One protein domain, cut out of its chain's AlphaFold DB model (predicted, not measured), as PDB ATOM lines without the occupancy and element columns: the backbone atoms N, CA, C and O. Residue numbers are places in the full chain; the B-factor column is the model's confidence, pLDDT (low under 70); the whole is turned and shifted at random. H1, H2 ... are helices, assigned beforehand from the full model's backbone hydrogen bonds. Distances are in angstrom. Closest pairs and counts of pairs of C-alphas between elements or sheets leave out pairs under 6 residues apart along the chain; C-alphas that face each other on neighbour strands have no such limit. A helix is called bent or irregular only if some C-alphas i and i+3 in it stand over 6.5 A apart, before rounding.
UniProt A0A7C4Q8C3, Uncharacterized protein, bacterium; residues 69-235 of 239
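AT A GLANCE: This is residues 69 to 235 of the 239 residues of an uncharacterized protein of bacterium (UniProt A0A7C4Q8C3). One long helix, H2, runs through the middle, and shorter helices pack around it: H1 folds back along its first half as a hairpin, H9 runs beside it, and H5 and H7 cross it at steep angles. H8 packs near its first end and H10 near its last, while H6 packs on H9 from outside and H4 packs on H5. Beyond the last end of H2 a long loop, residues 111 to 123, leads into H3. The printed part has 167 residues with ten named helices, H1 to H10 in order, and no named strand: all helix, compact, with a radius of gyration of the C-alphas of 17.1 A and spans of 53 by 36 by 31 A.

IN THESE COORDINATES: Find C-alpha 69 at (250.315, 158.884, 281.341); from there H1 runs 20.5 A to residue 81, only just irregular, with C-alphas 74 and 77 6.7 A apart. H2, residues 85 to 110, begins at (256.495, 141.466, 278.914) and is 34.8 A long. Read on to H3, residues 124 to 136, 18.3 A; H4, 139 to 143; H5, 159 to 170, 16.5 A; H6, 179 to 187; H7, 190 to 199; H8, 206 to 210; and H9, 213 to 225, 18.5 A. H10, residues 231 to 234, ends at (244.708, 174.096, 284.432).

HOW THE PARTS SIT: Start at the hub, H2, which touches seven helices. H1 touches it at a shallow tilt of 12 degrees, opposite ways, with the closest C-alphas, Phe 69 and Gly 95, 4.5 A apart. H5 touches residues 97 to 107 of H2 at a steep tilt of 40 degrees; the closest C-alphas are Phe 100 and Leu 162, 5.9 A. H7 touches residues 86 to 93, closest at Ile 90 and Arg 194, C-alphas 6.2 A apart. H9 touches H2 at a shallow tilt of 20 degrees, the same way, closest at C-alphas 96 and 219, 7.5 A. H8 and H10 touch H2 too, and H3 only just does, with 3 pairs of C-alphas within 8 A. Farther out, H6 touches H9, C-alphas 181 and 218 being closest at 4.8 A, and H4 touches H5, C-alphas 143 and 165 at 6.1 A. In H2 to H8 every O i to N i+4 pair is within hydrogen-bond range; H9 has 8 of 9, H1 has 4 of 9 with 7 of 10 O i to N i+3 pairs, and H10 is too short for an i+4 pair.

THE WHOLE: The farthest C-alphas, Glu 118 and Ala 201, are 54.7 A apart. The printed part has no cut. The links H2 to H3 and H4 to H5 are long. Mean pLDDT of the printed part is 91.1; residues 145 to 150 are under 70.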
ATOM      1  N   PHE A  69     249.920 159.927 282.304       89.88
ATOM      2  CA  PHE A  69     250.315 158.884 281.341       89.88
ATOM      3  C   PHE A  69     251.773 158.428 281.522       89.88
ATOM      4  O   PHE A  69     252.098 157.283 281.219       89.88
ATOM      5  N   GLU A  70     252.655 159.299 282.022       89.88
ATOM      6  CA  GLU A  70     254.061 158.956 282.243       89.88
ATOM      7  C   GLU A  70     254.249 157.904 283.332       89.88
ATOM      8  O   GLU A  70     255.226 157.162 283.283       89.88
ATOM      9  N   TRP A  71     253.321 157.809 284.285       88.00
ATOM     10  CA  TRP A  71     253.395 156.813 285.351       88.00
ATOM     11  C   TRP A  71     253.300 155.388 284.800       88.00
ATOM     12  O   TRP A  71     253.998 154.496 285.274       88.00
ATOM     13  N   PHE A  72     252.530 155.182 283.725       91.81
ATOM     14  CA  PHE A  72     252.533 153.910 282.999       91.81
ATOM     15  C   PHE A  72     253.891 153.630 282.347       91.81
ATOM     16  O   PHE A  72     254.326 152.483 282.284       91.81
ATOM     17  N   PHE A  73     254.572 154.672 281.861       92.06
ATOM     18  CA  PHE A  73     255.870 154.544 281.198       92.06
ATOM     19  C   PHE A  73     257.033 154.340 282.166       92.06
ATOM     20  O   PHE A  73     258.067 153.810 281.751       92.06
ATOM     21  N   ASP A  74     256.893 154.767 283.417       88.44
ATOM     22  CA  ASP A  74     257.926 154.634 284.446       88.44
ATOM     23  C   ASP A  74     258.018 153.216 285.002       88.44
ATOM     24  O   ASP A  74     259.113 152.753 285.318       88.44
ATOM     25  N   GLU A  75     256.909 152.474 285.004       90.00
ATOM     26  CA  GLU A  75     256.919 151.051 285.354       90.00
ATOM     27  C   GLU A  75     257.568 150.175 284.273       90.00
ATOM     28  O   GLU A  75     258.016 149.072 284.578       90.00
ATOM     29  N   LEU A  76     257.662 150.631 283.017       92.75
ATOM     30  CA  LEU A  76     258.092 149.771 281.903       92.75
ATOM     31  C   LEU A  76     259.488 149.180 282.103       92.75
ATOM     32  O   LEU A  76     259.688 148.003 281.823       92.75
ATOM     33  N   GLU A  77     260.448 149.954 282.616       91.62
ATOM     34  CA  GLU A  77     261.805 149.441 282.855       91.62
ATOM     35  C   GLU A  77     261.827 148.371 283.946       91.62
ATOM     36  O   GLU A  77     262.554 147.382 283.842       91.62
ATOM     37  N   TYR A  78     261.004 148.540 284.981       91.12
ATOM     38  CA  TYR A  78     260.847 147.538 286.028       91.12
ATOM     39  C   TYR A  78     260.225 146.257 285.467       91.12
ATOM     40  O   TYR A  78     260.769 145.170 285.661       91.12
ATOM     41  N   LEU A  79     259.132 146.380 284.711       93.88
ATOM     42  CA  LEU A  79     258.449 145.238 284.107       93.88
ATOM     43  C   LEU A  79     259.368 144.485 283.131       93.88
ATOM     44  O   LEU A  79     259.409 143.255 283.150       93.88
ATOM     45  N   LYS A  80     260.162 145.202 282.324       94.62
ATOM     46  CA  LYS A  80     261.153 144.606 281.415       94.62
ATOM     47  C   LYS A  80     262.229 143.830 282.163       94.62
ATOM     48  O   LYS A  80     262.478 142.675 281.827       94.62
ATOM     49  N   LYS A  81     262.839 144.432 283.191       93.56
ATOM     50  CA  LYS A  81     263.880 143.778 284.008       93.56
ATOM     51  C   LYS A  81     263.375 142.495 284.669       93.56
ATOM     52  O   LYS A  81     264.126 141.532 284.773       93.56
ATOM     53  N   ASN A  82     262.096 142.463 285.040       94.38
ATOM     54  CA  ASN A  82     261.440 141.297 285.631       94.38
ATOM     55  C   ASN A  82     260.796 140.350 284.598       94.38
ATOM     56  O   ASN A  82     260.039 139.459 284.977       94.38
ATOM     57  N   LYS A  83     261.070 140.522 283.295       96.38
ATOM     58  CA  LYS A  83     260.525 139.696 282.198       96.38
ATOM     59  C   LYS A  83     258.987 139.655 282.144       96.38
ATOM     60  O   LYS A  83     258.387 138.719 281.620       96.38
ATOM     61  N   GLN A  84     258.322 140.694 282.649       96.25
ATOM     62  CA  GLN A  84     256.865 140.838 282.665       96.25
ATOM     63  C   GLN A  84     256.364 141.497 281.371       96.25
ATOM     64  O   GLN A  84     255.738 142.560 281.363       96.25
ATOM     65  N   TYR A  85     256.653 140.861 280.237       96.69
ATOM     66  CA  TYR A  85     256.495 141.466 278.914       96.69
ATOM     67  C   TYR A  85     255.041 141.718 278.502       96.69
ATOM     68  O   TYR A  85     254.724 142.741 277.893       96.69
ATOM     69  N   ARG A  86     254.116 140.846 278.922       96.75
ATOM     70  CA  ARG A  86     252.671 141.059 278.727       96.75
ATOM     71  C   ARG A  86     252.204 142.354 279.396       96.75
ATOM     72  O   ARG A  86     251.481 143.136 278.781       96.75
ATOM     73  N   LEU A  87     252.654 142.592 280.631       95.50
ATOM     74  CA  LEU A  87     252.332 143.805 281.383       95.50
ATOM     75  C   LEU A  87     252.997 145.038 280.765       95.50
ATOM     76  O   LEU A  87     252.352 146.077 280.693       95.50
ATOM     77  N   CYS A  88     254.220 144.918 280.231       96.00
ATOM     78  CA  CYS A  88     254.872 146.015 279.503       96.00
ATOM     79  C   CYS A  88     253.986 146.544 278.368       96.00
ATOM     80  O   CYS A  88     253.755 147.747 278.280       96.00
ATOM     81  N   ILE A  89     253.457 145.656 277.517       96.94
ATOM     82  CA  ILE A  89     252.609 146.063 276.387       96.94
ATOM     83  C   ILE A  89     251.276 146.646 276.863       96.94
ATOM     84  O   ILE A  89     250.805 147.637 276.301       96.94
ATOM     85  N   ILE A  90     250.667 146.063 277.901       95.94
ATOM     86  CA  ILE A  90     249.416 146.579 278.476       95.94
ATOM     87  C   ILE A  90     249.625 148.001 279.011       95.94
ATOM     88  O   ILE A  90     248.891 148.902 278.599       95.94
ATOM     89  N   ASN A  91     250.650 148.216 279.840       95.19
ATOM     90  CA  ASN A  91     250.973 149.526 280.403       95.19
ATOM     91  C   ASN A  91     251.339 150.533 279.313       95.19
ATOM     92  O   ASN A  91     250.868 151.668 279.341       95.19
ATOM     93  N   LEU A  92     252.128 150.124 278.315       95.94
ATOM     94  CA  LEU A  92     252.482 150.997 277.204       95.94
ATOM     95  C   LEU A  92     251.222 151.433 276.446       95.94
ATOM     96  O   LEU A  92     250.996 152.629 276.295       95.94
ATOM     97  N   CYS A  93     250.332 150.512 276.064       96.56
ATOM     98  CA  CYS A  93     249.057 150.875 275.439       96.56
ATOM     99  C   CYS A  93     248.198 151.803 276.305       96.56
ATOM    100  O   CYS A  93     247.648 152.768 275.777       96.56
ATOM    101  N   GLN A  94     248.071 151.523 277.605       95.06
ATOM    102  CA  GLN A  94     247.286 152.350 278.524       95.06
ATOM    103  C   GLN A  94     247.858 153.766 278.636       95.06
ATOM    104  O   GLN A  94     247.103 154.732 278.542       95.06
ATOM    105  N   GLY A  95     249.183 153.903 278.748       95.31
ATOM    106  CA  GLY A  95     249.854 155.201 278.747       95.31
ATOM    107  C   GLY A  95     249.606 155.976 277.451       95.31
ATOM    108  O   GLY A  95     249.278 157.159 277.491       95.31
ATOM    109  N   ILE A  96     249.659 155.308 276.294       97.00
ATOM    110  CA  ILE A  96     249.368 155.933 274.994       97.00
ATOM    111  C   ILE A  96     247.899 156.387 274.900       97.00
ATOM    112  O   ILE A  96     247.619 157.512 274.483       97.00
ATOM    113  N   GLU A  97     246.943 155.546 275.305       96.12
ATOM    114  CA  GLU A  97     245.515 155.903 275.310       96.12
ATOM    115  C   GLU A  97     245.232 157.069 276.256       96.12
ATOM    116  O   GLU A  97     244.489 157.989 275.901       96.12
ATOM    117  N   TYR A  98     245.852 157.057 277.439       95.25
ATOM    118  CA  TYR A  98     245.742 158.148 278.396       95.25
ATOM    119  C   TYR A  98     246.340 159.435 277.829       95.25
ATOM    120  O   TYR A  98     245.705 160.482 277.917       95.25
ATOM    121  N   PHE A  99     247.501 159.364 277.172       96.56
ATOM    122  CA  PHE A  99     248.101 160.503 276.482       96.56
ATOM    123  C   PHE A  99     247.149 161.101 275.438       96.56
ATOM    124  O   PHE A  99     246.865 162.297 275.503       96.56
ATOM    125  N   PHE A 100     246.598 160.293 274.520       97.12
ATOM    126  CA  PHE A 100     245.660 160.801 273.510       97.12
ATOM    127  C   PHE A 100     244.430 161.426 274.149       97.12
ATOM    128  O   PHE A 100     244.028 162.527 273.775       97.12
ATOM    129  N   LYS A 101     243.845 160.749 275.141       95.44
ATOM    130  CA  LYS A 101     242.682 161.257 275.863       95.44
ATOM    131  C   LYS A 101     242.999 162.614 276.490       95.44
ATOM    132  O   LYS A 101     242.285 163.574 276.214       95.44
ATOM    133  N   THR A 102     244.077 162.727 277.260       94.88
ATOM    134  CA  THR A 102     244.491 163.982 277.902       94.88
ATOM    135  C   THR A 102     244.796 165.069 276.876       94.88
ATOM    136  O   THR A 102     244.336 166.193 277.040       94.88
ATOM    137  N   ALA A 103     245.462 164.750 275.768       96.12
ATOM    138  CA  ALA A 103     245.756 165.721 274.720       96.12
ATOM    139  C   ALA A 103     244.496 166.267 274.032       96.12
ATOM    140  O   ALA A 103     244.394 167.474 273.800       96.12
ATOM    141  N   ILE A 104     243.510 165.412 273.746       96.44
ATOM    142  CA  ILE A 104     242.212 165.822 273.185       96.44
ATOM    143  C   ILE A 104     241.489 166.758 274.158       96.44
ATOM    144  O   ILE A 104     240.952 167.792 273.767       96.44
ATOM    145  N   ILE A 105     241.500 166.404 275.440       95.50
ATOM    146  CA  ILE A 105     240.859 167.175 276.503       95.50
ATOM    147  C   ILE A 105     241.527 168.535 276.672       95.50
ATOM    148  O   ILE A 105     240.834 169.547 276.734       95.50
ATOM    149  N   ASN A 106     242.858 168.562 276.718       94.94
ATOM    150  CA  ASN A 106     243.622 169.792 276.806       94.94
ATOM    151  C   ASN A 106     243.265 170.733 275.654       94.94
ATOM    152  O   ASN A 106     243.038 171.912 275.894       94.94
ATOM    153  N   LYS A 107     243.174 170.211 274.423       95.44
ATOM    154  CA  LYS A 107     242.851 171.018 273.239       95.44
ATOM    155  C   LYS A 107     241.439 171.586 273.279       95.44
ATOM    156  O   LYS A 107     241.252 172.766 273.022       95.44
ATOM    157  N   LEU A 108     240.454 170.727 273.542       95.12
ATOM    158  CA  LEU A 108     239.042 171.074 273.378       95.12
ATOM    159  C   LEU A 108     238.447 171.778 274.598       95.12
ATOM    160  O   LEU A 108     237.473 172.512 274.456       95.12
ATOM    161  N   ILE A 109     238.993 171.515 275.786       95.50
ATOM    162  CA  ILE A 109     238.417 171.946 277.060       95.50
ATOM    163  C   ILE A 109     239.439 172.753 277.861       95.50
ATOM    164  O   ILE A 109     239.214 173.932 278.100       95.50
ATOM    165  N   ASP A 110     240.568 172.163 278.268       93.62
ATOM    166  CA  ASP A 110     241.409 172.811 279.291       93.62
ATOM    167  C   ASP A 110     242.075 174.109 278.804       93.62
ATOM    168  O   ASP A 110     242.295 175.029 279.592       93.62
ATOM    169  N   LYS A 111     242.375 174.206 277.505       92.88
ATOM    170  CA  LYS A 111     242.962 175.393 276.864       92.88
ATOM    171  C   LYS A 111     241.922 176.277 276.167       92.88
ATOM    172  O   LYS A 111     242.307 177.217 275.482       92.88
ATOM    173  N   ASN A 112     240.630 175.987 276.317       94.38
ATOM    174  CA  ASN A 112     239.579 176.794 275.711       94.38
ATOM    175  C   ASN A 112     239.411 178.117 276.482       94.38
ATOM    176  O   ASN A 112     239.133 178.103 277.683       94.38
ATOM    177  N   LEU A 113     239.595 179.245 275.788       93.38
ATOM    178  CA  LEU A 113     239.482 180.588 276.361       93.38
ATOM    179  C   LEU A 113     238.034 180.952 276.714       93.38
ATOM    180  O   LEU A 113     237.820 181.627 277.712       93.38
ATOM    181  N   ASP A 114     237.045 180.407 276.001       95.44
ATOM    182  CA  ASP A 114     235.616 180.644 276.266       95.44
ATOM    183  C   ASP A 114     235.148 180.033 277.600       95.44
ATOM    184  O   ASP A 114     234.035 180.276 278.073       95.44
ATOM    185  N   LEU A 115     235.980 179.182 278.208       94.56
ATOM    186  CA  LEU A 115     235.725 178.556 279.506       94.56
ATOM    187  C   LEU A 115     236.443 179.274 280.651       94.56
ATOM    188  O   LEU A 115     236.506 178.732 281.762       94.56
ATOM    189  N   ARG A 116     236.999 180.460 280.392       93.44
ATOM    190  CA  ARG A 116     237.749 181.265 281.354       93.44
ATOM    191  C   ARG A 116     237.099 182.634 281.539       93.44
ATOM    192  O   ARG A 116     236.450 183.137 280.630       93.44
ATOM    193  N   ASP A 117     237.226 183.191 282.738       92.50
ATOM    194  CA  ASP A 117     236.812 184.563 283.024       92.50
ATOM    195  C   ASP A 117     237.867 185.577 282.549       92.50
ATOM    196  O   ASP A 117     238.903 185.213 281.985       92.50
ATOM    197  N   GLU A 118     237.607 186.860 282.786       92.38
ATOM    198  CA  GLU A 118     238.510 187.969 282.448       92.38
ATOM    199  C   GLU A 118     239.897 187.868 283.106       92.38
ATOM    200  O   GLU A 118     240.875 188.384 282.569       92.38
ATOM    201  N   ASN A 119     240.009 187.139 284.220       90.12
ATOM    202  CA  ASN A 119     241.264 186.888 284.927       90.12
ATOM    203  C   ASN A 119     241.962 185.606 284.433       90.12
ATOM    204  O   ASN A 119     242.962 185.168 285.005       90.12
ATOM    205  N   GLY A 120     241.430 184.965 283.388       88.00
ATOM    206  CA  GLY A 120     241.932 183.704 282.850       88.00
ATOM    207  C   GLY A 120     241.604 182.488 283.720       88.00
ATOM    208  O   GLY A 120     242.120 181.394 283.461       88.00
ATOM    209  N   LEU A 121     240.751 182.639 284.735       89.75
ATOM    210  CA  LEU A 121     240.386 181.578 285.663       89.75
ATOM    211  C   LEU A 121     239.272 180.708 285.076       89.75
ATOM    212  O   LEU A 121     238.324 181.204 284.480       89.75
ATOM    213  N   ILE A 122     239.349 179.387 285.265       91.94
ATOM    214  CA  ILE A 122     238.307 178.464 284.790       91.94
ATOM    215  C   ILE A 122     236.946 178.799 285.421       91.94
ATOM    216  O   ILE A 122     236.783 178.719 286.643       91.94
ATOM    217  N   ILE A 123     235.941 179.035 284.572       93.38
ATOM    218  CA  ILE A 123     234.532 179.138 284.959       93.38
ATOM    219  C   ILE A 123     234.009 177.719 285.207       93.38
ATOM    220  O   ILE A 123     233.609 177.000 284.287       93.38
ATOM    221  N   LYS A 124     234.041 177.289 286.474       92.19
ATOM    222  CA  LYS A 124     233.813 175.889 286.885       92.19
ATOM    223  C   LYS A 124     232.528 175.277 286.313       92.19
ATOM    224  O   LYS A 124     232.547 174.131 285.872       92.19
ATOM    225  N   THR A 125     231.422 176.016 286.312       94.44
ATOM    226  CA  THR A 125     230.120 175.547 285.804       94.44
ATOM    227  C   THR A 125     230.167 175.249 284.305       94.44
ATOM    228  O   THR A 125     229.809 174.145 283.889       94.44
ATOM    229  N   ASN A 126     230.680 176.184 283.502       95.06
ATOM    230  CA  ASN A 126     230.824 176.030 282.052       95.06
ATOM    231  C   ASN A 126     231.801 174.902 281.709       95.06
ATOM    232  O   ASN A 126     231.503 174.052 280.869       95.06
ATOM    233  N   TYR A 127     232.928 174.843 282.419       94.50
ATOM    234  CA  TYR A 127     233.932 173.800 282.247       94.50
ATOM    235  C   TYR A 127     233.362 172.399 282.494       94.50
ATOM    236  O   TYR A 127     233.512 171.513 281.652       94.50
ATOM    237  N   LEU A 128     232.669 172.188 283.620       93.44
ATOM    238  CA  LEU A 128     232.071 170.888 283.946       93.44
ATOM    239  C   LEU A 128     230.991 170.488 282.934       93.44
ATOM    240  O   LEU A 128     230.929 169.323 282.533       93.44
ATOM    241  N   LYS A 129     230.193 171.450 282.462       95.75
ATOM    242  CA  LYS A 129     229.175 171.224 281.431       95.75
ATOM    243  C   LYS A 129     229.793 170.786 280.101       95.75
ATOM    244  O   LYS A 129     229.376 169.774 279.535       95.75
ATOM    245  N   GLU A 130     230.809 171.494 279.605       95.44
ATOM    246  CA  GLU A 130     231.485 171.120 278.353       95.44
ATOM    247  C   GLU A 130     232.268 169.810 278.493       95.44
ATOM    248  O   GLU A 130     232.291 168.988 277.574       95.44
ATOM    249  N   ARG A 131     232.825 169.541 279.677       93.75
ATOM    250  CA  ARG A 131     233.457 168.264 280.005       93.75
ATOM    251  C   ARG A 131     232.483 167.093 279.896       93.75
ATOM    252  O   ARG A 131     232.793 166.078 279.267       93.75
ATOM    253  N   GLU A 132     231.305 167.226 280.492       94.12
ATOM    254  CA  GLU A 132     230.259 166.208 280.438       94.12
ATOM    255  C   GLU A 132     229.732 166.022 279.007       94.12
ATOM    256  O   GLU A 132     229.553 164.894 278.535       94.12
ATOM    257  N   LYS A 133     229.553 167.126 278.278       94.38
ATOM    258  CA  LYS A 133     229.165 167.114 276.867       94.38
ATOM    259  C   LYS A 133     230.194 166.397 276.000       94.38
ATOM    260  O   LYS A 133     229.798 165.581 275.167       94.38
ATOM    261  N   LEU A 134     231.493 166.620 276.210       93.38
ATOM    262  CA  LEU A 134     232.548 165.886 275.508       93.38
ATOM    263  C   LEU A 134     232.447 164.379 275.783       93.38
ATOM    264  O   LEU A 134     232.451 163.590 274.842       93.38
ATOM    265  N   ASN A 135     232.253 163.973 277.041       90.06
ATOM    266  CA  ASN A 135     232.094 162.557 277.404       90.06
ATOM    267  C   ASN A 135     230.874 161.905 276.730       90.06
ATOM    268  O   ASN A 135     230.943 160.754 276.292       90.06
ATOM    269  N   LYS A 136     229.771 162.653 276.588       90.56
ATOM    270  CA  LYS A 136     228.558 162.219 275.873       90.56
ATOM    271  C   LYS A 136     228.682 162.320 274.346       90.56
ATOM    272  O   LYS A 136     227.850 161.754 273.632       90.56
ATOM    273  N   THR A 137     229.694 163.019 273.829       88.81
ATOM    274  CA  THR A 137     229.867 163.246 272.392       88.81
ATOM    275  C   THR A 137     230.215 161.946 271.680       88.81
ATOM    276  O   THR A 137     231.036 161.143 272.128       88.81
ATOM    277  N   LYS A 138     229.556 161.731 270.540       88.69
ATOM    278  CA  LYS A 138     229.799 160.580 269.674       88.69
ATOM    279  C   LYS A 138     231.114 160.785 268.922       88.69
ATOM    280  O   LYS A 138     231.310 161.837 268.320       88.69
ATOM    281  N   ILE A 139     231.976 159.775 268.899       84.38
ATOM    282  CA  ILE A 139     233.329 159.847 268.309       84.38
ATOM    283  C   ILE A 139     233.313 160.345 266.859       84.38
ATOM    284  O   ILE A 139     234.119 161.193 266.485       84.38
ATOM    285  N   PHE A 140     232.361 159.889 266.036       82.50
ATOM    286  CA  PHE A 140     232.285 160.317 264.636       82.50
ATOM    287  C   PHE A 140     232.017 161.820 264.482       82.50
ATOM    288  O   PHE A 140     232.477 162.409 263.507       82.50
ATOM    289  N   LYS A 141     231.332 162.462 265.446       87.00
ATOM    290  CA  LYS A 141     231.121 163.918 265.424       87.00
ATOM    291  C   LYS A 141     232.454 164.658 265.531       87.00
ATOM    292  O   LYS A 141     232.645 165.660 264.851       87.00
ATOM    293  N   LEU A 142     233.394 164.130 266.319       87.12
ATOM    294  CA  LEU A 142     234.751 164.675 266.429       87.12
ATOM    295  C   LEU A 142     235.565 164.399 265.154       87.12
ATOM    296  O   LEU A 142     236.286 165.265 264.656       87.12
ATOM    297  N   LEU A 143     235.382 163.225 264.546       84.69
ATOM    298  CA  LEU A 143     236.079 162.853 263.313       84.69
ATOM    299  C   LEU A 143     235.505 163.506 262.042       84.69
ATOM    300  O   LEU A 143     236.224 163.575 261.049       84.69
ATOM    301  N   LYS A 144     234.299 164.093 262.078       71.88
ATOM    302  CA  LYS A 144     233.539 164.757 260.986       71.88
ATOM    303  C   LYS A 144     233.312 163.940 259.690       71.88
ATOM    304  O   LYS A 144     232.307 164.185 259.042       71.88
ATOM    305  N   ASN A 145     234.142 162.944 259.351       61.75
ATOM    306  CA  ASN A 145     234.184 162.339 258.007       61.75
ATOM    307  C   ASN A 145     234.144 160.795 257.956       61.75
ATOM    308  O   ASN A 145     234.320 160.222 256.882       61.75
ATOM    309  N   LYS A 146     233.915 160.075 259.065       59.41
ATOM    310  CA  LYS A 146     233.820 158.601 259.010       59.41
ATOM    311  C   LYS A 146     232.371 158.131 258.868       59.41
ATOM    312  O   LYS A 146     231.591 158.270 259.803       59.41
ATOM    313  N   LYS A 147     232.057 157.487 257.737       53.34
ATOM    314  CA  LYS A 147     230.803 156.749 257.461       53.34
ATOM    315  C   LYS A 147     230.654 155.442 258.283       53.34
ATOM    316  O   LYS A 147     229.802 154.616 257.971       53.34
ATOM    317  N   ASP A 148     231.482 155.218 259.309       58.38
ATOM    318  CA  ASP A 148     231.609 153.918 259.982       58.38
ATOM    319  C   ASP A 148     230.543 153.621 261.054       58.38
ATOM    320  O   ASP A 148     230.114 154.471 261.836       58.38
ATOM    321  N   LYS A 149     230.170 152.337 261.103       56.72
ATOM    322  CA  LYS A 149     228.891 151.760 261.559       56.72
ATOM    323  C   LYS A 149     228.658 151.641 263.077       56.72
ATOM    324  O   LYS A 149     227.618 151.130 263.482       56.72
ATOM    325  N   LYS A 150     229.583 152.064 263.950       67.81
ATOM    326  CA  LYS A 150     229.428 151.901 265.415       67.81
ATOM    327  C   LYS A 150     229.444 153.236 266.146       67.81
ATOM    328  O   LYS A 150     230.484 153.837 266.394       67.81
ATOM    329  N   ASN A 151     228.254 153.664 266.543       78.00
ATOM    330  CA  ASN A 151     228.027 154.858 267.337       78.00
ATOM    331  C   ASN A 151     228.511 154.656 268.792       78.00
ATOM    332  O   ASN A 151     227.805 154.072 269.610       78.00
ATOM    333  N   LYS A 152     229.721 155.140 269.106       85.69
ATOM    334  CA  LYS A 152     230.323 155.099 270.452       85.69
ATOM    335  C   LYS A 152     230.451 156.498 271.052       85.69
ATOM    336  O   LYS A 152     230.715 157.466 270.335       85.69
ATOM    337  N   LYS A 153     230.311 156.582 272.377       87.44
ATOM    338  CA  LYS A 153     230.630 157.775 273.179       87.44
ATOM    339  C   LYS A 153     232.145 157.916 273.358       87.44
ATOM    340  O   LYS A 153     232.838 156.900 273.361       87.44
ATOM    341  N   PHE A 154     232.637 159.141 273.558       88.81
ATOM    342  CA  PHE A 154     234.056 159.431 273.808       88.81
ATOM    343  C   PHE A 154     234.639 158.612 274.972       88.81
ATOM    344  O   PHE A 154     235.737 158.079 274.860       88.81
ATOM    345  N   GLU A 155     233.874 158.414 276.050       84.94
ATOM    346  CA  GLU A 155     234.294 157.592 277.199       84.94
ATOM    347  C   GLU A 155     234.546 156.110 276.848       84.94
ATOM    348  O   GLU A 155     235.270 155.428 277.567       84.94
ATOM    349  N   LYS A 156     233.966 155.617 275.742       87.19
ATOM    350  CA  LYS A 156     234.068 154.228 275.250       87.19
ATOM    351  C   LYS A 156     234.907 154.129 273.969       87.19
ATOM    352  O   LYS A 156     234.756 153.176 273.198       87.19
ATOM    353  N   ALA A 157     235.716 155.147 273.690       87.81
ATOM    354  CA  ALA A 157     236.580 155.192 272.521       87.81
ATOM    355  C   ALA A 157     237.648 154.098 272.570       87.81
ATOM    356  O   ALA A 157     238.208 153.804 273.620       87.81
ATOM    357  N   THR A 158     237.931 153.495 271.419       92.12
ATOM    358  CA  THR A 158     239.058 152.564 271.282       92.12
ATOM    359  C   THR A 158     240.366 153.320 271.080       92.12
ATOM    360  O   THR A 158     240.351 154.492 270.704       92.12
ATOM    361  N   PHE A 159     241.496 152.622 271.221       94.19
ATOM    362  CA  PHE A 159     242.819 153.128 270.843       94.19
ATOM    363  C   PHE A 159     242.811 153.860 269.494       94.19
ATOM    364  O   PHE A 159     243.248 155.003 269.395       94.19
ATOM    365  N   LYS A 160     242.269 153.210 268.453       93.44
ATOM    366  CA  LYS A 160     242.216 153.758 267.092       93.44
ATOM    367  C   LYS A 160     241.350 155.013 267.031       93.44
ATOM    368  O   LYS A 160     241.736 155.982 266.391       93.44
ATOM    369  N   ASP A 161     240.211 155.009 267.721       93.25
ATOM    370  CA  ASP A 161     239.330 156.176 267.782       93.25
ATOM    371  C   ASP A 161     240.051 157.382 268.413       93.25
ATOM    372  O   ASP A 161     240.021 158.474 267.851       93.25
ATOM    373  N   LEU A 162     240.729 157.181 269.550       95.75
ATOM    374  CA  LEU A 162     241.482 158.230 270.247       95.75
ATOM    375  C   LEU A 162     242.660 158.738 269.415       95.75
ATOM    376  O   LEU A 162     242.828 159.946 269.270       95.75
ATOM    377  N   ARG A 163     243.437 157.825 268.828       96.06
ATOM    378  CA  ARG A 163     244.566 158.153 267.952       96.06
ATOM    379  C   ARG A 163     244.128 159.011 266.770       96.06
ATOM    380  O   ARG A 163     244.744 160.031 266.486       96.06
ATOM    381  N   ASP A 164     243.059 158.607 266.090       94.38
ATOM    382  CA  ASP A 164     242.593 159.295 264.889       94.38
ATOM    383  C   ASP A 164     242.020 160.688 265.233       94.38
ATOM    384  O   ASP A 164     242.231 161.635 264.476       94.38
ATOM    385  N   ILE A 165     241.347 160.847 266.386       94.88
ATOM    386  CA  ILE A 165     240.928 162.174 266.875       94.88
ATOM    387  C   ILE A 165     242.159 163.027 267.194       94.88
ATOM    388  O   ILE A 165     242.209 164.183 266.784       94.88
ATOM    389  N   PHE A 166     243.141 162.470 267.908       96.31
ATOM    390  CA  PHE A 166     244.370 163.176 268.264       96.31
ATOM    391  C   PHE A 166     245.104 163.690 267.022       96.31
ATOM    392  O   PHE A 166     245.368 164.886 266.938       96.31
ATOM    393  N   ILE A 167     245.365 162.821 266.038       94.88
ATOM    394  CA  ILE A 167     246.035 163.209 264.789       94.88
ATOM    395  C   ILE A 167     245.264 164.347 264.133       94.88
ATOM    396  O   ILE A 167     245.843 165.387 263.861       94.88
ATOM    397  N   LYS A 168     243.950 164.198 263.957       93.25
ATOM    398  CA  LYS A 168     243.129 165.229 263.321       93.25
ATOM    399  C   LYS A 168     243.199 166.585 264.035       93.25
ATOM    400  O   LYS A 168     243.137 167.614 263.376       93.25
ATOM    401  N   LEU A 169     243.263 166.596 265.366       93.88
ATOM    402  CA  LEU A 169     243.301 167.839 266.140       93.88
ATOM    403  C   LEU A 169     244.652 168.553 266.075       93.88
ATOM    404  O   LEU A 169     244.670 169.767 266.232       93.88
ATOM    405  N   TYR A 170     245.745 167.815 265.884       94.06
ATOM    406  CA  TYR A 170     247.107 168.339 266.020       94.06
ATOM    407  C   TYR A 170     247.944 168.248 264.738       94.06
ATOM    408  O   TYR A 170     249.079 168.715 264.722       94.06
ATOM    409  N   GLU A 171     247.423 167.661 263.658       92.62
ATOM    410  CA  GLU A 171     248.149 167.494 262.395       92.62
ATOM    411  C   GLU A 171     248.608 168.833 261.821       92.62
ATOM    412  O   GLU A 171     249.750 168.929 261.382       92.62
ATOM    413  N   ASP A 172     247.768 169.868 261.900       91.00
ATOM    414  CA  ASP A 172     248.099 171.218 261.437       91.00
ATOM    415  C   ASP A 172     249.174 171.904 262.293       91.00
ATOM    416  O   ASP A 172     250.011 172.625 261.759       91.00
ATOM    417  N   GLU A 173     249.207 171.628 263.599       90.25
ATOM    418  CA  GLU A 173     250.189 172.186 264.543       90.25
ATOM    419  C   GLU A 173     251.571 171.519 264.448       90.25
ATOM    420  O   GLU A 173     252.553 172.046 264.969       90.25
ATOM    421  N   LEU A 174     251.665 170.352 263.803       88.38
ATOM    422  CA  LEU A 174     252.865 169.508 263.792       88.38
ATOM    423  C   LEU A 174     253.515 169.364 262.401       88.38
ATOM    424  O   LEU A 174     254.358 168.484 262.222       88.38
ATOM    425  N   LYS A 175     253.150 170.202 261.418       71.12
ATOM    426  CA  LYS A 175     253.472 169.994 259.989       71.12
ATOM    427  C   LYS A 175     254.960 169.997 259.608       71.12
ATOM    428  O   LYS A 175     255.294 169.346 258.621       71.12
ATOM    429  N   ASP A 176     255.840 170.613 260.399       74.00
ATOM    430  CA  ASP A 176     257.242 170.820 260.002       74.00
ATOM    431  C   ASP A 176     258.226 169.893 260.735       74.00
ATOM    432  O   ASP A 176     258.415 168.733 260.375       74.00
ATOM    433  N   LYS A 177     258.867 170.386 261.803       71.81
ATOM    434  CA  LYS A 177     259.998 169.712 262.471       71.81
ATOM    435  C   LYS A 177     259.610 168.492 263.312       71.81
ATOM    436  O   LYS A 177     260.486 167.751 263.742       71.81
ATOM    437  N   ASN A 178     258.314 168.287 263.546       84.06
ATOM    438  CA  ASN A 178     257.791 167.275 264.471       84.06
ATOM    439  C   ASN A 178     256.915 166.221 263.779       84.06
ATOM    440  O   ASN A 178     256.309 165.378 264.447       84.06
ATOM    441  N   LYS A 179     256.833 166.268 262.442       85.12
ATOM    442  CA  LYS A 179     255.992 165.374 261.642       85.12
ATOM    443  C   LYS A 179     256.381 163.905 261.819       85.12
ATOM    444  O   LYS A 179     255.502 163.050 261.898       85.12
ATOM    445  N   ASN A 180     257.676 163.633 261.979       90.88
ATOM    446  CA  ASN A 180     258.210 162.299 262.255       90.88
ATOM    447  C   ASN A 180     257.561 161.643 263.491       90.88
ATOM    448  O   ASN A 180     257.170 160.484 263.426       90.88
ATOM    449  N   TYR A 181     257.358 162.378 264.589       93.88
ATOM    450  CA  TYR A 181     256.723 161.831 265.795       93.88
ATOM    451  C   TYR A 181     255.243 161.502 265.586       93.88
ATOM    452  O   TYR A 181     254.726 160.539 266.156       93.88
ATOM    453  N   LEU A 182     254.550 162.284 264.755       92.69
ATOM    454  CA  LEU A 182     253.170 161.992 264.381       92.69
ATOM    455  C   LEU A 182     253.092 160.764 263.463       92.69
ATOM    456  O   LEU A 182     252.155 159.971 263.569       92.69
ATOM    457  N   ASP A 183     254.092 160.567 262.606       93.00
ATOM    458  CA  ASP A 183     254.204 159.380 261.761       93.00
ATOM    459  C   ASP A 183     254.447 158.107 262.580       93.00
ATOM    460  O   ASP A 183     253.823 157.087 262.287       93.00
ATOM    461  N   GLU A 184     255.239 158.166 263.656       95.25
ATOM    462  CA  GLU A 184     255.378 157.043 264.600       95.25
ATOM    463  C   GLU A 184     254.030 156.655 265.226       95.25
ATOM    464  O   GLU A 184     253.659 155.478 265.275       95.25
ATOM    465  N   ILE A 185     253.224 157.649 265.619       95.00
ATOM    466  CA  ILE A 185     251.859 157.413 266.109       95.00
ATOM    467  C   ILE A 185     250.974 156.779 265.029       95.00
ATOM    468  O   ILE A 185     250.184 155.884 265.334       95.00
ATOM    469  N   ARG A 186     251.069 157.218 263.769       94.31
ATOM    470  CA  ARG A 186     250.266 156.655 262.668       94.31
ATOM    471  C   ARG A 186     250.617 155.195 262.394       94.31
ATOM    472  O   ARG A 186     249.711 154.386 262.192       94.31
ATOM    473  N   LYS A 187     251.914 154.878 262.382       94.56
ATOM    474  CA  LYS A 187     252.453 153.564 262.009       94.56
ATOM    475  C   LYS A 187     252.299 152.516 263.104       94.56
ATOM    476  O   LYS A 187     252.257 151.330 262.782       94.56
ATOM    477  N   THR A 188     252.212 152.926 264.372       95.19
ATOM    478  CA  THR A 188     252.177 151.972 265.485       95.19
ATOM    479  C   THR A 188     251.022 150.971 265.366       95.19
ATOM    480  O   THR A 188     249.872 151.333 265.095       95.19
ATOM    481  N   LYS A 189     251.344 149.696 265.613       95.25
ATOM    482  CA  LYS A 189     250.403 148.566 265.671       95.25
ATOM    483  C   LYS A 189     250.278 147.985 267.078       95.25
ATOM    484  O   LYS A 189     249.775 146.878 267.257       95.25
ATOM    485  N   ILE A 190     250.694 148.733 268.099       95.62
ATOM    486  CA  ILE A 190     250.741 148.238 269.480       95.62
ATOM    487  C   ILE A 190     249.376 147.742 269.985       95.62
ATOM    488  O   ILE A 190     249.287 146.763 270.724       95.62
ATOM    489  N   ASN A 191     248.279 148.355 269.527       95.00
ATOM    490  CA  ASN A 191     246.928 147.919 269.866       95.00
ATOM    491  C   ASN A 191     246.603 146.514 269.326       95.00
ATOM    492  O   ASN A 191     245.795 145.810 269.929       95.00
ATOM    493  N   GLU A 192     247.200 146.098 268.208       95.69
ATOM    494  CA  GLU A 192     247.048 144.745 267.665       95.69
ATOM    495  C   GLU A 192     247.779 143.733 268.547       95.69
ATOM    496  O   GLU A 192     247.200 142.705 268.902       95.69
ATOM    497  N   LEU A 193     249.006 144.058 268.975       95.94
ATOM    498  CA  LEU A 193     249.775 143.228 269.904       95.94
ATOM    499  C   LEU A 193     249.061 143.090 271.255       95.94
ATOM    500  O   LEU A 193     248.871 141.974 271.738       95.94
ATOM    501  N   ARG A 194     248.547 144.190 271.818       96.50
ATOM    502  CA  ARG A 194     247.702 144.142 273.021       96.50
ATOM    503  C   ARG A 194     246.502 143.215 272.836       96.50
ATOM    504  O   ARG A 194     246.213 142.408 273.715       96.50
ATOM    505  N   ASN A 195     245.804 143.306 271.705       95.44
ATOM    506  CA  ASN A 195     244.642 142.454 271.450       95.44
ATOM    507  C   ASN A 195     245.030 140.967 271.384       95.44
ATOM    508  O   ASN A 195     244.279 140.133 271.887       95.44
ATOM    509  N   LYS A 196     246.201 140.623 270.825       96.50
ATOM    510  CA  LYS A 196     246.736 139.249 270.887       96.50
ATOM    511  C   LYS A 196     246.990 138.816 272.337       96.50
ATOM    512  O   LYS A 196     246.587 137.722 272.721       96.50
ATOM    513  N   ILE A 197     247.598 139.671 273.158       95.62
ATOM    514  CA  ILE A 197     247.913 139.369 274.567       95.62
ATOM    515  C   ILE A 197     246.647 139.132 275.402       95.62
ATOM    516  O   ILE A 197     246.618 138.209 276.219       95.62
ATOM    517  N   ILE A 198     245.614 139.958 275.201       93.31
ATOM    518  CA  ILE A 198     244.360 139.898 275.967       93.31
ATOM    519  C   ILE A 198     243.475 138.742 275.495       93.31
ATOM    520  O   ILE A 198     242.929 138.019 276.320       93.31
ATOM    521  N   HIS A 199     243.320 138.555 274.181       92.69
ATOM    522  CA  HIS A 199     242.311 137.638 273.637       92.69
ATOM    523  C   HIS A 199     242.862 136.298 273.150       92.69
ATOM    524  O   HIS A 199     242.082 135.380 272.925       92.69
ATOM    525  N   LYS A 200     244.179 136.177 272.952       92.44
ATOM    526  CA  LYS A 200     244.813 134.966 272.400       92.44
ATOM    527  C   LYS A 200     245.873 134.369 273.322       92.44
ATOM    528  O   LYS A 200     246.675 133.567 272.862       92.44
ATOM    529  N   ALA A 201     245.916 134.804 274.586       91.88
ATOM    530  CA  ALA A 201     246.928 134.399 275.565       91.88
ATOM    531  C   ALA A 201     248.379 134.520 275.042       91.88
ATOM    532  O   ALA A 201     249.264 133.783 275.468       91.88
ATOM    533  N   TYR A 202     248.626 135.457 274.118       95.88
ATOM    534  CA  TYR A 202     249.936 135.630 273.500       95.88
ATOM    535  C   TYR A 202     250.975 136.102 274.528       95.88
ATOM    536  O   TYR A 202     250.682 136.967 275.366       95.88
ATOM    537  N   CYS A 203     252.184 135.546 274.445       95.44
ATOM    538  CA  CYS A 203     253.322 135.900 275.283       95.44
ATOM    539  C   CYS A 203     254.389 136.574 274.407       95.44
ATOM    540  O   CYS A 203     255.035 135.869 273.635       95.44
ATOM    541  N   PRO A 204     254.537 137.909 274.474       96.56
ATOM    542  CA  PRO A 204     255.511 138.614 273.661       96.56
ATOM    543  C   PRO A 204     256.926 138.419 274.201       96.56
ATOM    544  O   PRO A 204     257.110 138.209 275.406       96.56
ATOM    545  N   ASP A 205     257.914 138.563 273.328       96.62
ATOM    546  CA  ASP A 205     259.323 138.596 273.714       96.62
ATOM    547  C   ASP A 205     259.868 140.032 273.896       96.62
ATOM    548  O   ASP A 205     259.156 141.033 273.776       96.62
ATOM    549  N   LEU A 206     261.153 140.138 274.254       95.56
ATOM    550  CA  LEU A 206     261.819 141.426 274.472       95.56
ATOM    551  C   LEU A 206     262.018 142.223 273.173       95.56
ATOM    552  O   LEU A 206     261.996 143.458 273.214       95.56
ATOM    553  N   ASN A 207     262.212 141.546 272.038       95.94
ATOM    554  CA  ASN A 207     262.407 142.197 270.746       95.94
ATOM    555  C   ASN A 207     261.111 142.888 270.325       95.94
ATOM    556  O   ASN A 207     261.137 144.080 270.023       95.94
ATOM    557  N   GLU A 208     259.974 142.195 270.453       94.25
ATOM    558  CA  GLU A 208     258.650 142.759 270.183       94.25
ATOM    559  C   GLU A 208     258.365 144.002 271.032       94.25
ATOM    560  O   GLU A 208     257.763 144.951 270.545       94.25
ATOM    561  N   ILE A 209     258.794 144.047 272.299       93.94
ATOM    562  CA  ILE A 209     258.620 145.257 273.125       93.94
ATOM    563  C   ILE A 209     259.523 146.394 272.646       93.94
ATOM    564  O   ILE A 209     259.113 147.556 272.662       93.94
ATOM    565  N   SER A 210     260.754 146.069 272.255       92.25
ATOM    566  CA  SER A 210     261.767 147.054 271.873       92.25
ATOM    567  C   SER A 210     261.388 147.812 270.595       92.25
ATOM    568  O   SER A 210     261.724 148.988 270.473       92.25
ATOM    569  N   GLU A 211     260.592 147.201 269.709       93.06
ATOM    570  CA  GLU A 211     259.991 147.867 268.540       93.06
ATOM    571  C   GLU A 211     259.138 149.093 268.909       93.06
ATOM    572  O   GLU A 211     258.941 149.991 268.089       93.06
ATOM    573  N   TYR A 212     258.638 149.167 270.148       93.50
ATOM    574  CA  TYR A 212     257.771 150.251 270.604       93.50
ATOM    575  C   TYR A 212     258.485 151.319 271.452       93.50
ATOM    576  O   TYR A 212     257.828 152.202 272.013       93.50
ATOM    577  N   GLU A 213     259.820 151.311 271.531       92.31
ATOM    578  CA  GLU A 213     260.542 152.400 272.204       92.31
ATOM    579  C   GLU A 213     260.435 153.732 271.452       92.31
ATOM    580  O   GLU A 213     260.282 154.785 272.080       92.31
ATOM    581  N   GLU A 214     260.410 153.706 270.118       92.81
ATOM    582  CA  GLU A 214     260.292 154.934 269.325       92.81
ATOM    583  C   GLU A 214     258.926 155.608 269.501       92.81
ATOM    584  O   GLU A 214     258.863 156.827 269.664       92.81
ATOM    585  N   ILE A 215     257.828 154.845 269.607       95.06
ATOM    586  CA  ILE A 215     256.510 155.434 269.902       95.06
ATOM    587  C   ILE A 215     256.459 156.035 271.314       95.06
ATOM    588  O   ILE A 215     255.903 157.120 271.509       95.06
ATOM    589  N   ARG A 216     257.087 155.389 272.306       94.50
ATOM    590  CA  ARG A 216     257.201 155.930 273.671       94.50
ATOM    591  C   ARG A 216     257.970 157.253 273.666       94.50
ATOM    592  O   ARG A 216     257.530 158.230 274.277       94.50
ATOM    593  N   LYS A 217     259.097 157.308 272.954       94.25
ATOM    594  CA  LYS A 217     259.909 158.518 272.783       94.25
ATOM    595  C   LYS A 217     259.141 159.619 272.050       94.25
ATOM    596  O   LYS A 217     259.129 160.755 272.522       94.25
ATOM    597  N   ALA A 218     258.443 159.281 270.967       95.25
ATOM    598  CA  ALA A 218     257.600 160.208 270.220       95.25
ATOM    599  C   ALA A 218     256.537 160.850 271.119       95.25
ATOM    600  O   ALA A 218     256.389 162.069 271.124       95.25
ATOM    601  N   ILE A 219     255.861 160.063 271.959       95.56
ATOM    602  CA  ILE A 219     254.846 160.578 272.889       95.56
ATOM    603  C   ILE A 219     255.445 161.503 273.942       95.56
ATOM    604  O   ILE A 219     254.870 162.553 274.221       95.56
ATOM    605  N   ARG A 220     256.614 161.170 274.498       93.38
ATOM    606  CA  ARG A 220     257.326 162.045 275.445       93.38
ATOM    607  C   ARG A 220     257.720 163.385 274.835       93.38
ATOM    608  O   ARG A 220     257.737 164.401 275.524       93.38
ATOM    609  N   ILE A 221     258.084 163.388 273.560       93.62
ATOM    610  CA  ILE A 221     258.475 164.607 272.853       93.62
ATOM    611  C   ILE A 221     257.234 165.429 272.506       93.62
ATOM    612  O   ILE A 221     257.175 166.617 272.822       93.62
ATOM    613  N   LEU A 222     256.197 164.787 271.967       94.62
ATOM    614  CA  LEU A 222     254.923 165.435 271.661       94.62
ATOM    615  C   LEU A 222     254.238 165.993 272.905       94.62
ATOM    616  O   LEU A 222     253.671 167.079 272.839       94.62
ATOM    617  N   SER A 223     254.316 165.315 274.052       94.19
ATOM    618  CA  SER A 223     253.742 165.829 275.297       94.19
ATOM    619  C   SER A 223     254.384 167.143 275.737       94.19
ATOM    620  O   SER A 223     253.683 168.027 276.229       94.19
ATOM    621  N   LYS A 224     255.692 167.308 275.505       92.38
ATOM    622  CA  LYS A 224     256.410 168.561 275.763       92.38
ATOM    623  C   LYS A 224     256.034 169.635 274.748       92.38
ATOM    624  O   LYS A 224     255.639 170.720 275.159       92.38
ATOM    625  N   ILE A 225     256.109 169.321 273.451       92.94
ATOM    626  CA  ILE A 225     255.819 170.268 272.358       92.94
ATOM    627  C   ILE A 225     254.395 170.809 272.469       92.94
ATOM    628  O   ILE A 225     254.175 172.013 272.424       92.94
ATOM    629  N   LEU A 226     253.425 169.916 272.658       92.88
ATOM    630  CA  LEU A 226     252.014 170.277 272.746       92.88
ATOM    631  C   LEU A 226     251.626 170.785 274.141       92.88
ATOM    632  O   LEU A 226     250.461 171.120 274.358       92.88
ATOM    633  N   ASN A 227     252.566 170.837 275.096       92.31
ATOM    634  CA  ASN A 227     252.332 171.189 276.496       92.31
ATOM    635  C   ASN A 227     251.110 170.439 277.060       92.31
ATOM    636  O   ASN A 227     250.108 171.052 277.442       92.31
ATOM    637  N   ILE A 228     251.162 169.106 277.000       92.88
ATOM    638  CA  ILE A 228     250.118 168.222 277.523       92.88
ATOM    639  C   ILE A 228     250.303 168.083 279.031       92.88
ATOM    640  O   ILE A 228     251.389 167.758 279.520       92.88
ATOM    641  N   ARG A 229     249.228 168.358 279.766       91.19
ATOM    642  CA  ARG A 229     249.190 168.415 281.227       91.19
ATOM    643  C   ARG A 229     247.917 167.746 281.730       91.19
ATOM    644  O   ARG A 229     246.895 167.768 281.043       91.19
ATOM    645  N   ASP A 230     247.943 167.200 282.937       89.19
ATOM    646  CA  ASP A 230     246.703 166.745 283.571       89.19
ATOM    647  C   ASP A 230     245.744 167.922 283.791       89.19
ATOM    648  O   ASP A 230     246.177 169.036 284.082       89.19
ATOM    649  N   SER A 231     244.433 167.690 283.695       88.38
ATOM    650  CA  SER A 231     243.440 168.774 283.766       88.38
ATOM    651  C   SER A 231     243.518 169.591 285.066       88.38
ATOM    652  O   SER A 231     243.276 170.796 285.044       88.38
ATOM    653  N   ASN A 232     243.950 168.974 286.171       84.25
ATOM    654  CA  ASN A 232     244.181 169.652 287.454       84.25
ATOM    655  C   ASN A 232     245.247 170.758 287.370       84.25
ATOM    656  O   ASN A 232     245.221 171.681 288.174       84.25
ATOM    657  N   TYR A 233     246.180 170.682 286.417       84.31
ATOM    658  CA  TYR A 233     247.171 171.735 286.180       84.31
ATOM    659  C   TYR A 233     246.514 173.044 285.730       84.31
ATOM    660  O   TYR A 233     246.982 174.123 286.072       84.31
ATOM    661  N   PHE A 234     245.430 172.942 284.960       84.00
ATOM    662  CA  PHE A 234     244.708 174.096 284.432       84.00
ATOM    663  C   PHE A 234     243.677 174.646 285.412       84.00
ATOM    664  O   PHE A 234     243.138 175.725 285.169       84.00
ATOM    665  N   TRP A 235     243.389 173.911 286.489       82.12
ATOM    666  CA  TRP A 235     242.523 174.392 287.551       82.12
ATOM    667  C   TRP A 235     243.227 175.509 288.301       82.12
ATOM    668  O   TRP A 235     244.412 175.414 288.616       82.12
TER     669      TRP A 235